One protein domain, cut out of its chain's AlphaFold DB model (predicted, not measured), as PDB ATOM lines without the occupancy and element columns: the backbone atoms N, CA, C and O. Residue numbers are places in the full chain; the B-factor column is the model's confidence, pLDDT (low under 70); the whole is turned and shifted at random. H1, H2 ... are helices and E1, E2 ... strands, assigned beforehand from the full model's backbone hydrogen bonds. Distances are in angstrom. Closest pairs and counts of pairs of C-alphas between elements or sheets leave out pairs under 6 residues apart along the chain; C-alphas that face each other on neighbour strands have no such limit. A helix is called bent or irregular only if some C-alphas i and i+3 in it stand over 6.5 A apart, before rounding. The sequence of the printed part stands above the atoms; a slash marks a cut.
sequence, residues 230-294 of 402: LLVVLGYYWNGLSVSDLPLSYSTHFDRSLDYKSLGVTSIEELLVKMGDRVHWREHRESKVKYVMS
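This is residues 230 to 294 of the 402 residues of the protein "HTH OST-type domain-containing protein" of Artemisia annua (UniProt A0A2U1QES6). A two-stranded hairpin, E1 and E2, has three helices gathered round it, about perpendicular to one another: H1 and H2 come closest to E2, while H3, joined to E1 by a tight link with no residue between them, comes near both strands. A long loop, residues 255 to 267, links H2 to H3 at one end of the longest axis, and the turn between the strands makes the other end. The printed part has 65 residues, with three named helices and then two named strands along the chain; the sheet, of order E1 - E2, is antiparallel and the class is mixed, helices and strands. The whole is compact, with a radius of gyration of the C-alphas of 11.5 A and spans of 33 by 22 by 21 A.

E1, residues 279 to 283, and E2, residues 290 to 294, form a hairpin of antiparallel strands with 157 degrees between their directions. N 280 and O 293 are 2.8 A apart and N 282 and O 291 are 2.9 A apart, both within hydrogen-bond range. Residues 241 to 242 form a short antiparallel pairing with residues 291 to 292 of E2. The closest C-alphas of H1, residues 230 to 236, and E2 are those of Leu 234 and Met 293, 5.5 A apart. H2, residues 243 to 254, comes closest to E2 with the C-alphas of Val 243 and Tyr 291, 5.5 A apart. H2 and E1 are apart. H2 touches H1 with residues 249 to 253 alone, closest at the C-alphas of Tyr 250 and Val 233, 6.2 A, and their lines are about perpendicular at 90 degrees. H3, residues 268 to 278, is close to H2 but not clearly touching, with the C-alphas of Ile 268 and Val 243 closest at 7.3 A. The closest C-alphas of H3 and E2 are those of Arg 278 and Ser 294, 6.2 A apart. The O i to N i+4 pairs within hydrogen-bond range are 2 of 3 in H1, 6 of 8 in H2 and 5 of 7 in H3.

H1 begins at C-alpha 230 (381.392, 212.464, 350.902). H2 is 17.2 A long and irregular, with C-alphas 244 and 247 7.2 A apart. H3 is 14.5 A long and irregular, with C-alphas 274 and 277 9.0 A apart. E1 spans 13.5 A and E2 13.8 A, ending at C-alpha 294 (373.048, 211.717, 348.281).

The two C-alphas farthest apart, those of Ser 262 and Glu 286, are 34.3 A apart. The printed part has no cut. The link from H2 to H3 is long, 13 residues. Mean pLDDT of the printed part is 81.0, and residues 235 to 236, 238 to 239, 252 and 255 are under 70.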
ATOM      1  N   LEU A 230     382.483 211.510 350.714       83.50
ATOM      2  CA  LEU A 230     381.392 212.464 350.902       83.50
ATOM      3  C   LEU A 230     380.016 211.812 350.758       83.50
ATOM      4  O   LEU A 230     379.137 212.060 351.577       83.50
ATOM      5  N   LEU A 231     379.813 210.936 349.769       80.75
ATOM      6  CA  LEU A 231     378.552 210.197 349.642       80.75
ATOM      7  C   LEU A 231     378.285 209.288 350.848       80.75
ATOM      8  O   LEU A 231     377.126 209.138 351.240       80.75
ATOM      9  N   VAL A 232     379.334 208.713 351.444       72.12
ATOM     10  CA  VAL A 232     379.237 207.943 352.689       72.12
ATOM     11  C   VAL A 232     378.752 208.844 353.820       72.12
ATOM     12  O   VAL A 232     377.735 208.512 354.422       72.12
ATOM     13  N   VAL A 233     379.392 209.997 354.051       78.88
ATOM     14  CA  VAL A 233     378.993 210.982 355.081       78.88
ATOM     15  C   VAL A 233     377.542 211.413 354.895       78.88
ATOM     16  O   VAL A 233     376.739 211.320 355.819       78.88
ATOM     17  N   LEU A 234     377.155 211.792 353.677       80.44
ATOM     18  CA  LEU A 234     375.783 212.201 353.360       80.44
ATOM     19  C   LEU A 234     374.750 211.089 353.596       80.44
ATOM     20  O   LEU A 234     373.577 211.381 353.825       80.44
ATOM     21  N   GLY A 235     375.169 209.822 353.562       69.25
ATOM     22  CA  GLY A 235     374.325 208.666 353.856       69.25
ATOM     23  C   GLY A 235     373.889 208.553 355.322       69.25
ATOM     24  O   GLY A 235     372.878 207.903 355.588       69.25
ATOM     25  N   TYR A 236     374.590 209.191 356.266       64.62
ATOM     26  CA  TYR A 236     374.227 209.174 357.693       64.62
ATOM     27  C   TYR A 236     373.131 210.178 358.047       64.62
ATOM     28  O   TYR A 236     372.434 210.008 359.048       64.62
ATOM     29  N   TYR A 237     372.950 211.219 357.233       70.38
ATOM     30  CA  TYR A 237     372.052 212.321 357.560       70.38
ATOM     31  C   TYR A 237     370.673 212.091 356.965       70.38
ATOM     32  O   TYR A 237     370.424 212.269 355.769       70.38
ATOM     33  N   TRP A 238     369.737 211.714 357.839       63.66
ATOM     34  CA  TRP A 238     368.395 211.322 357.423       63.66
ATOM     35  C   TRP A 238     367.670 212.450 356.690       63.66
ATOM     36  O   TRP A 238     367.120 212.208 355.629       63.66
ATOM     37  N   ASN A 239     367.732 213.691 357.165       67.00
ATOM     38  CA  ASN A 239     367.077 214.827 356.512       67.00
ATOM     39  C   ASN A 239     368.023 215.625 355.606       67.00
ATOM     40  O   ASN A 239     367.661 216.707 355.156       67.00
ATOM     41  N   GLY A 240     369.206 215.093 355.301       79.88
ATOM     42  CA  GLY A 240     370.283 215.848 354.668       79.88
ATOM     43  C   GLY A 240     371.102 216.663 355.653       79.88
ATOM     44  O   GLY A 240     370.690 216.901 356.786       79.88
ATOM     45  N   LEU A 241     372.294 217.036 355.202       86.12
ATOM     46  CA  LEU A 241     373.315 217.717 355.984       86.12
ATOM     47  C   LEU A 241     373.414 219.168 355.523       86.12
ATOM     48  O   LEU A 241     373.366 219.418 354.318       86.12
ATOM     49  N   SER A 242     373.535 220.119 356.451       89.31
ATOM     50  CA  SER A 242     373.837 221.501 356.070       89.31
ATOM     51  C   SER A 242     375.170 221.536 355.328       89.31
ATOM     52  O   SER A 242     376.138 220.907 355.755       89.31
ATOM     53  N   VAL A 243     375.245 222.283 354.227       90.31
ATOM     54  CA  VAL A 243     376.493 222.428 353.458       90.31
ATOM     55  C   VAL A 243     377.618 222.997 354.338       90.31
ATOM     56  O   VAL A 243     378.767 222.589 354.180       90.31
ATOM     57  N   SER A 244     377.287 223.856 355.310       88.31
ATOM     58  CA  SER A 244     378.239 224.397 356.296       88.31
ATOM     59  C   SER A 244     378.861 223.329 357.194       88.31
ATOM     60  O   SER A 244     380.024 223.439 357.570       88.31
ATOM     61  N   ASP A 245     378.099 222.284 357.516       88.44
ATOM     62  CA  ASP A 245     378.471 221.278 358.515       88.44
ATOM     63  C   ASP A 245     379.158 220.067 357.867       88.44
ATOM     64  O   ASP A 245     379.638 219.165 358.561       88.44
ATOM     65  N   LEU A 246     379.220 220.039 356.531       88.56
ATOM     66  CA  LEU A 246     379.824 218.963 355.751       88.56
ATOM     67  C   LEU A 246     381.303 218.716 356.095       88.56
ATOM     68  O   LEU A 246     381.648 217.551 356.288       88.56
ATOM     69  N   PRO A 247     382.176 219.735 356.236       88.12
ATOM     70  CA  PRO A 247     383.579 219.511 356.584       88.12
ATOM     71  C   PRO A 247     383.751 218.964 357.995       88.12
ATOM     72  O   PRO A 247     384.558 218.064 358.200       88.12
ATOM     73  N   LEU A 248     382.980 219.488 358.955       81.38
ATOM     74  CA  LEU A 248     383.022 219.020 360.337       81.38
ATOM     75  C   LEU A 248     382.589 217.556 360.401       81.38
ATOM     76  O   LEU A 248     383.315 216.723 360.929       81.38
ATOM     77  N   SER A 249     381.460 217.236 359.769       77.06
ATOM     78  CA  SER A 249     380.940 215.870 359.687       77.06
ATOM     79  C   SER A 249     381.939 214.932 359.013       77.06
ATOM     80  O   SER A 249     382.210 213.847 359.517       77.06
ATOM     81  N   TYR A 250     382.547 215.360 357.904       81.81
ATOM     82  CA  TYR A 250     383.592 214.596 357.227       81.81
ATOM     83  C   TYR A 250     384.791 214.338 358.144       81.81
ATOM     84  O   TYR A 250     385.247 213.202 358.245       81.81
ATOM     85  N   SER A 251     385.258 215.365 358.858       77.50
ATOM     86  CA  SER A 251     386.374 215.237 359.792       77.50
ATOM     87  C   SER A 251     386.057 214.304 360.949       77.50
ATOM     88  O   SER A 251     386.910 213.507 361.321       77.50
ATOM     89  N   THR A 252     384.836 214.336 361.478       69.44
ATOM     90  CA  THR A 252     384.386 213.384 362.500       69.44
ATOM     91  C   THR A 252     384.334 211.951 361.966       69.44
ATOM     92  O   THR A 252     384.651 211.017 362.694       69.44
ATOM     93  N   HIS A 253     383.960 211.755 360.699       72.06
ATOM     94  CA  HIS A 253     383.841 210.420 360.106       72.06
ATOM     95  C   HIS A 253     385.178 209.800 359.685       72.06
ATOM     96  O   HIS A 253     385.328 208.581 359.766       72.06
ATOM     97  N   PHE A 254     386.128 210.609 359.217       71.56
ATOM     98  CA  PHE A 254     387.387 210.118 358.646       71.56
ATOM     99  C   PHE A 254     388.630 210.476 359.456       71.56
ATOM    100  O   PHE A 254     389.718 210.043 359.083       71.56
ATOM    101  N   ASP A 255     388.475 211.220 360.551       68.75
ATOM    102  CA  ASP A 255     389.573 211.672 361.415       68.75
ATOM    103  C   ASP A 255     390.644 212.470 360.647       68.75
ATOM    104  O   ASP A 255     391.849 212.345 360.853       68.75
ATOM    105  N   ARG A 256     390.186 213.264 359.669       76.75
ATOM    106  CA  ARG A 256     391.013 214.151 358.842       76.75
ATOM    107  C   ARG A 256     390.180 215.261 358.221       76.75
ATOM    108  O   ARG A 256     389.003 215.069 357.921       76.75
ATOM    109  N   SER A 257     390.803 216.400 357.942       79.25
ATOM    110  CA  SER A 257     390.124 217.492 357.248       79.25
ATOM    111  C   SER A 257     389.729 217.100 355.818       79.25
ATOM    112  O   SER A 257     390.410 216.332 355.134       79.25
ATOM    113  N   LEU A 258     388.600 217.643 355.357       82.00
ATOM    114  CA  LEU A 258     388.194 217.548 353.961       82.00
ATOM    115  C   LEU A 258     389.108 218.445 353.118       82.00
ATOM    116  O   LEU A 258     388.867 219.647 352.997       82.00
ATOM    117  N   ASP A 259     390.152 217.866 352.535       77.94
ATOM    118  CA  ASP A 259     391.042 218.585 351.625       77.94
ATOM    119  C   ASP A 259     390.444 218.655 350.216       77.94
ATOM    120  O   ASP A 259     390.766 217.885 349.316       77.94
ATOM    121  N   TYR A 260     389.522 219.593 350.027       77.38
ATOM    122  CA  TYR A 260     388.946 219.864 348.715       77.38
ATOM    123  C   TYR A 260     389.866 220.730 347.833       77.38
ATOM    124  O   TYR A 260     389.673 220.779 346.619       77.38
ATOM    125  N   LYS A 261     390.913 221.357 348.391       74.38
ATOM    126  CA  LYS A 261     391.857 222.183 347.619       74.38
ATOM    127  C   LYS A 261     392.715 221.339 346.680       74.38
ATOM    128  O   LYS A 261     392.923 221.737 345.536       74.38
ATOM    129  N   SER A 262     393.142 220.152 347.113       70.69
ATOM    130  CA  SER A 262     393.861 219.198 346.250       70.69
ATOM    131  C   SER A 262     393.022 218.659 345.083       70.69
ATOM    132  O   SER A 262     393.578 218.180 344.099       70.69
ATOM    133  N   LEU A 263     391.694 218.813 345.131       70.75
ATOM    134  CA  LEU A 263     390.767 218.495 344.034       70.75
ATOM    135  C   LEU A 263     390.555 219.676 343.068       70.75
ATOM    136  O   LEU A 263     389.654 219.644 342.216       70.75
ATOM    137  N   GLY A 264     391.344 220.744 343.223       74.50
ATOM    138  CA  GLY A 264     391.249 221.960 342.424       74.50
ATOM    139  C   GLY A 264     389.891 222.643 342.564       74.50
ATOM    140  O   GLY A 264     389.309 223.024 341.550       74.50
ATOM    141  N   VAL A 265     389.341 222.698 343.781       81.81
ATOM    142  CA  VAL A 265     388.164 223.513 344.121       81.81
ATOM    143  C   VAL A 265     388.457 224.396 345.329       81.81
ATOM    144  O   VAL A 265     389.249 224.052 346.205       81.81
ATOM    145  N   THR A 266     387.814 225.555 345.368       84.69
ATOM    146  CA  THR A 266     388.052 226.616 346.356       84.69
ATOM    147  C   THR A 266     386.994 226.666 347.455       84.69
ATOM    148  O   THR A 266     387.244 227.223 348.525       84.69
ATOM    149  N   SER A 267     385.841 226.028 347.237       87.06
ATOM    150  CA  SER A 267     384.743 225.953 348.201       87.06
ATOM    151  C   SER A 267     384.052 224.588 348.197       87.06
ATOM    152  O   SER A 267     384.142 223.807 347.247       87.06
ATOM    153  N   ILE A 268     383.314 224.307 349.273       87.44
ATOM    154  CA  ILE A 268     382.473 223.107 349.387       87.44
ATOM    155  C   ILE A 268     381.353 223.135 348.344       87.44
ATOM    156  O   ILE A 268     380.974 222.104 347.806       87.44
ATOM    157  N   GLU A 269     380.823 224.315 348.036       88.50
ATOM    158  CA  GLU A 269     379.767 224.464 347.037       88.50
ATOM    159  C   GLU A 269     380.284 224.079 345.649       88.50
ATOM    160  O   GLU A 269     379.638 223.304 344.950       88.50
ATOM    161  N   GLU A 270     381.493 224.517 345.290       87.06
ATOM    162  CA  GLU A 270     382.159 224.133 344.043       87.06
ATOM    163  C   GLU A 270     382.468 222.625 344.004       87.06
ATOM    164  O   GLU A 270     382.292 221.970 342.975       87.06
ATOM    165  N   LEU A 271     382.853 222.043 345.146       87.06
ATOM    166  CA  LEU A 271     383.030 220.597 345.288       87.06
ATOM    167  C   LEU A 271     381.734 219.832 344.999       87.06
ATOM    168  O   LEU A 271     381.751 218.851 344.256       87.06
ATOM    169  N   LEU A 272     380.613 220.283 345.567       87.88
ATOM    170  CA  LEU A 272     379.298 219.678 345.360       87.88
ATOM    171  C   LEU A 272     378.803 219.868 343.921       87.88
ATOM    172  O   LEU A 272     378.206 218.947 343.367       87.88
ATOM    173  N   VAL A 273     379.107 221.003 343.286       86.69
ATOM    174  CA  VAL A 273     378.854 221.214 341.852       86.69
ATOM    175  C   VAL A 273     379.643 220.204 341.014       86.69
ATOM    176  O   VAL A 273     379.058 219.567 340.139       86.69
ATOM    177  N   LYS A 274     380.930 219.966 341.318       84.12
ATOM    178  CA  LYS A 274     381.720 218.911 340.651       84.12
ATOM    179  C   LYS A 274     381.171 217.503 340.898       84.12
ATOM    180  O   LYS A 274     381.304 216.644 340.031       84.12
ATOM    181  N   MET A 275     380.549 217.249 342.053       85.50
ATOM    182  CA  MET A 275     379.879 215.969 342.326       85.50
ATOM    183  C   MET A 275     378.634 215.744 341.459       85.50
ATOM    184  O   MET A 275     378.222 214.592 341.306       85.50
ATOM    185  N   GLY A 276     378.054 216.805 340.894       86.56
ATOM    186  CA  GLY A 276     376.989 216.737 339.901       86.56
ATOM    187  C   GLY A 276     375.776 215.927 340.359       86.56
ATOM    188  O   GLY A 276     375.230 216.132 341.441       86.56
ATOM    189  N   ASP A 277     375.366 214.972 339.527       83.69
ATOM    190  CA  ASP A 277     374.184 214.121 339.706       83.69
ATOM    191  C   ASP A 277     374.264 213.154 340.900       83.69
ATOM    192  O   ASP A 277     373.265 212.537 341.276       83.69
ATOM    193  N   ARG A 278     375.436 213.023 341.531       82.38
ATOM    194  CA  ARG A 278     375.644 212.155 342.697       82.38
ATOM    195  C   ARG A 278     375.017 212.726 343.967       82.38
ATOM    196  O   ARG A 278     374.706 211.971 344.897       82.38
ATOM    197  N   VAL A 279     374.831 214.042 344.021       89.31
ATOM    198  CA  VAL A 279     374.287 214.763 345.174       89.31
ATOM    199  C   VAL A 279     373.032 215.533 344.795       89.31
ATOM    200  O   VAL A 279     372.795 215.883 343.646       89.31
ATOM    201  N   HIS A 280     372.194 215.776 345.790       88.88
ATOM    202  CA  HIS A 280     371.003 216.588 345.665       88.88
ATOM    203  C   HIS A 280     371.078 217.721 346.681       88.88
ATOM    204  O   HIS A 280     371.133 217.473 347.888       88.88
ATOM    205  N   TRP A 281     371.089 218.953 346.185       86.62
ATOM    206  CA  TRP A 281     371.059 220.168 346.988       86.62
ATOM    207  C   TRP A 281     369.659 220.778 347.047       86.62
ATOM    208  O   TRP A 281     368.884 220.704 346.095       86.62
ATOM    209  N   ARG A 282     369.340 221.395 348.181       84.94
ATOM    210  CA  ARG A 282     368.136 222.206 348.352       84.94
ATOM    211  C   ARG A 282     368.439 223.401 349.232       84.94
ATOM    212  O   ARG A 282     369.240 223.300 350.158       84.94
ATOM    213  N   GLU A 283     367.745 224.495 348.990       85.38
ATOM    214  CA  GLU A 283     367.781 225.672 349.845       85.38
ATOM    215  C   GLU A 283     366.444 225.792 350.571       85.38
ATOM    216  O   GLU A 283     365.376 225.680 349.966       85.38
ATOM    217  N   HIS A 284     366.494 225.968 351.886       78.31
ATOM    218  CA  HIS A 284     365.285 226.195 352.662       78.31
ATOM    219  C   HIS A 284     364.750 227.611 352.387       78.31
ATOM    220  O   HIS A 284     365.485 228.583 352.541       78.31
ATOM    221  N   ARG A 285     363.471 227.737 351.995       71.44
ATOM    222  CA  ARG A 285     362.897 229.002 351.485       71.44
ATOM    223  C   ARG A 285     363.048 230.178 352.460       71.44
ATOM    224  O   ARG A 285     363.419 231.264 352.016       71.44
ATOM    225  N   GLU A 286     362.789 229.946 353.749       74.00
ATOM    226  CA  GLU A 286     362.805 230.975 354.803       74.00
ATOM    227  C   GLU A 286     364.219 231.249 355.331       74.00
ATOM    228  O   GLU A 286     364.752 232.337 355.159       74.00
ATOM    229  N   SER A 287     364.850 230.243 355.941       78.06
ATOM    230  CA  SER A 287     366.173 230.371 356.564       78.06
ATOM    231  C   SER A 287     367.352 230.488 355.593       78.06
ATOM    232  O   SER A 287     368.462 230.746 356.046       78.06
ATOM    233  N   LYS A 288     367.152 230.254 354.286       84.00
ATOM    234  CA  LYS A 288     368.206 230.263 353.249       84.00
ATOM    235  C   LYS A 288     369.344 229.258 353.468       84.00
ATOM    236  O   LYS A 288     370.340 229.269 352.749       84.00
ATOM    237  N   VAL A 289     369.195 228.337 354.424       83.69
ATOM    238  CA  VAL A 289     370.186 227.290 354.695       83.69
ATOM    239  C   VAL A 289     370.168 226.260 353.568       83.69
ATOM    240  O   VAL A 289     369.110 225.727 353.209       83.69
ATOM    241  N   LYS A 290     371.354 225.955 353.032       89.81
ATOM    242  CA  LYS A 290     371.552 224.941 351.994       89.81
ATOM    243  C   LYS A 290     371.793 223.577 352.628       89.81
ATOM    244  O   LYS A 290     372.685 223.415 353.456       89.81
ATOM    245  N   TYR A 291     371.030 222.587 352.188       89.62
ATOM    246  CA  TYR A 291     371.176 221.194 352.585       89.62
ATOM    247  C   TYR A 291     371.608 220.351 351.397       89.62
ATOM    248  O   TYR A 291     371.126 220.541 350.280       89.62
ATOM    249  N   VAL A 292     372.462 219.370 351.659       91.88
ATOM    250  CA  VAL A 292     372.944 218.399 350.684       91.88
ATOM    251  C   VAL A 292     372.611 216.976 351.130       91.88
ATOM    252  O   VAL A 292     372.626 216.632 352.314       91.88
ATOM    253  N   MET A 293     372.266 216.137 350.159       89.19
ATOM    254  CA  MET A 293     371.959 214.721 350.326       89.19
ATOM    255  C   MET A 293     372.594 213.910 349.204       89.19
ATOM    256  O   MET A 293     372.853 214.432 348.125       89.19
ATOM    257  N   SER A 294     372.778 212.607 349.411       86.31
ATOM    258  CA  SER A 294     373.048 211.717 348.281       86.31
ATOM    259  C   SER A 294     371.817 211.647 347.371       86.31
ATOM    260  O   SER A 294     370.714 211.344 347.837       86.31
TER     261      SER A 294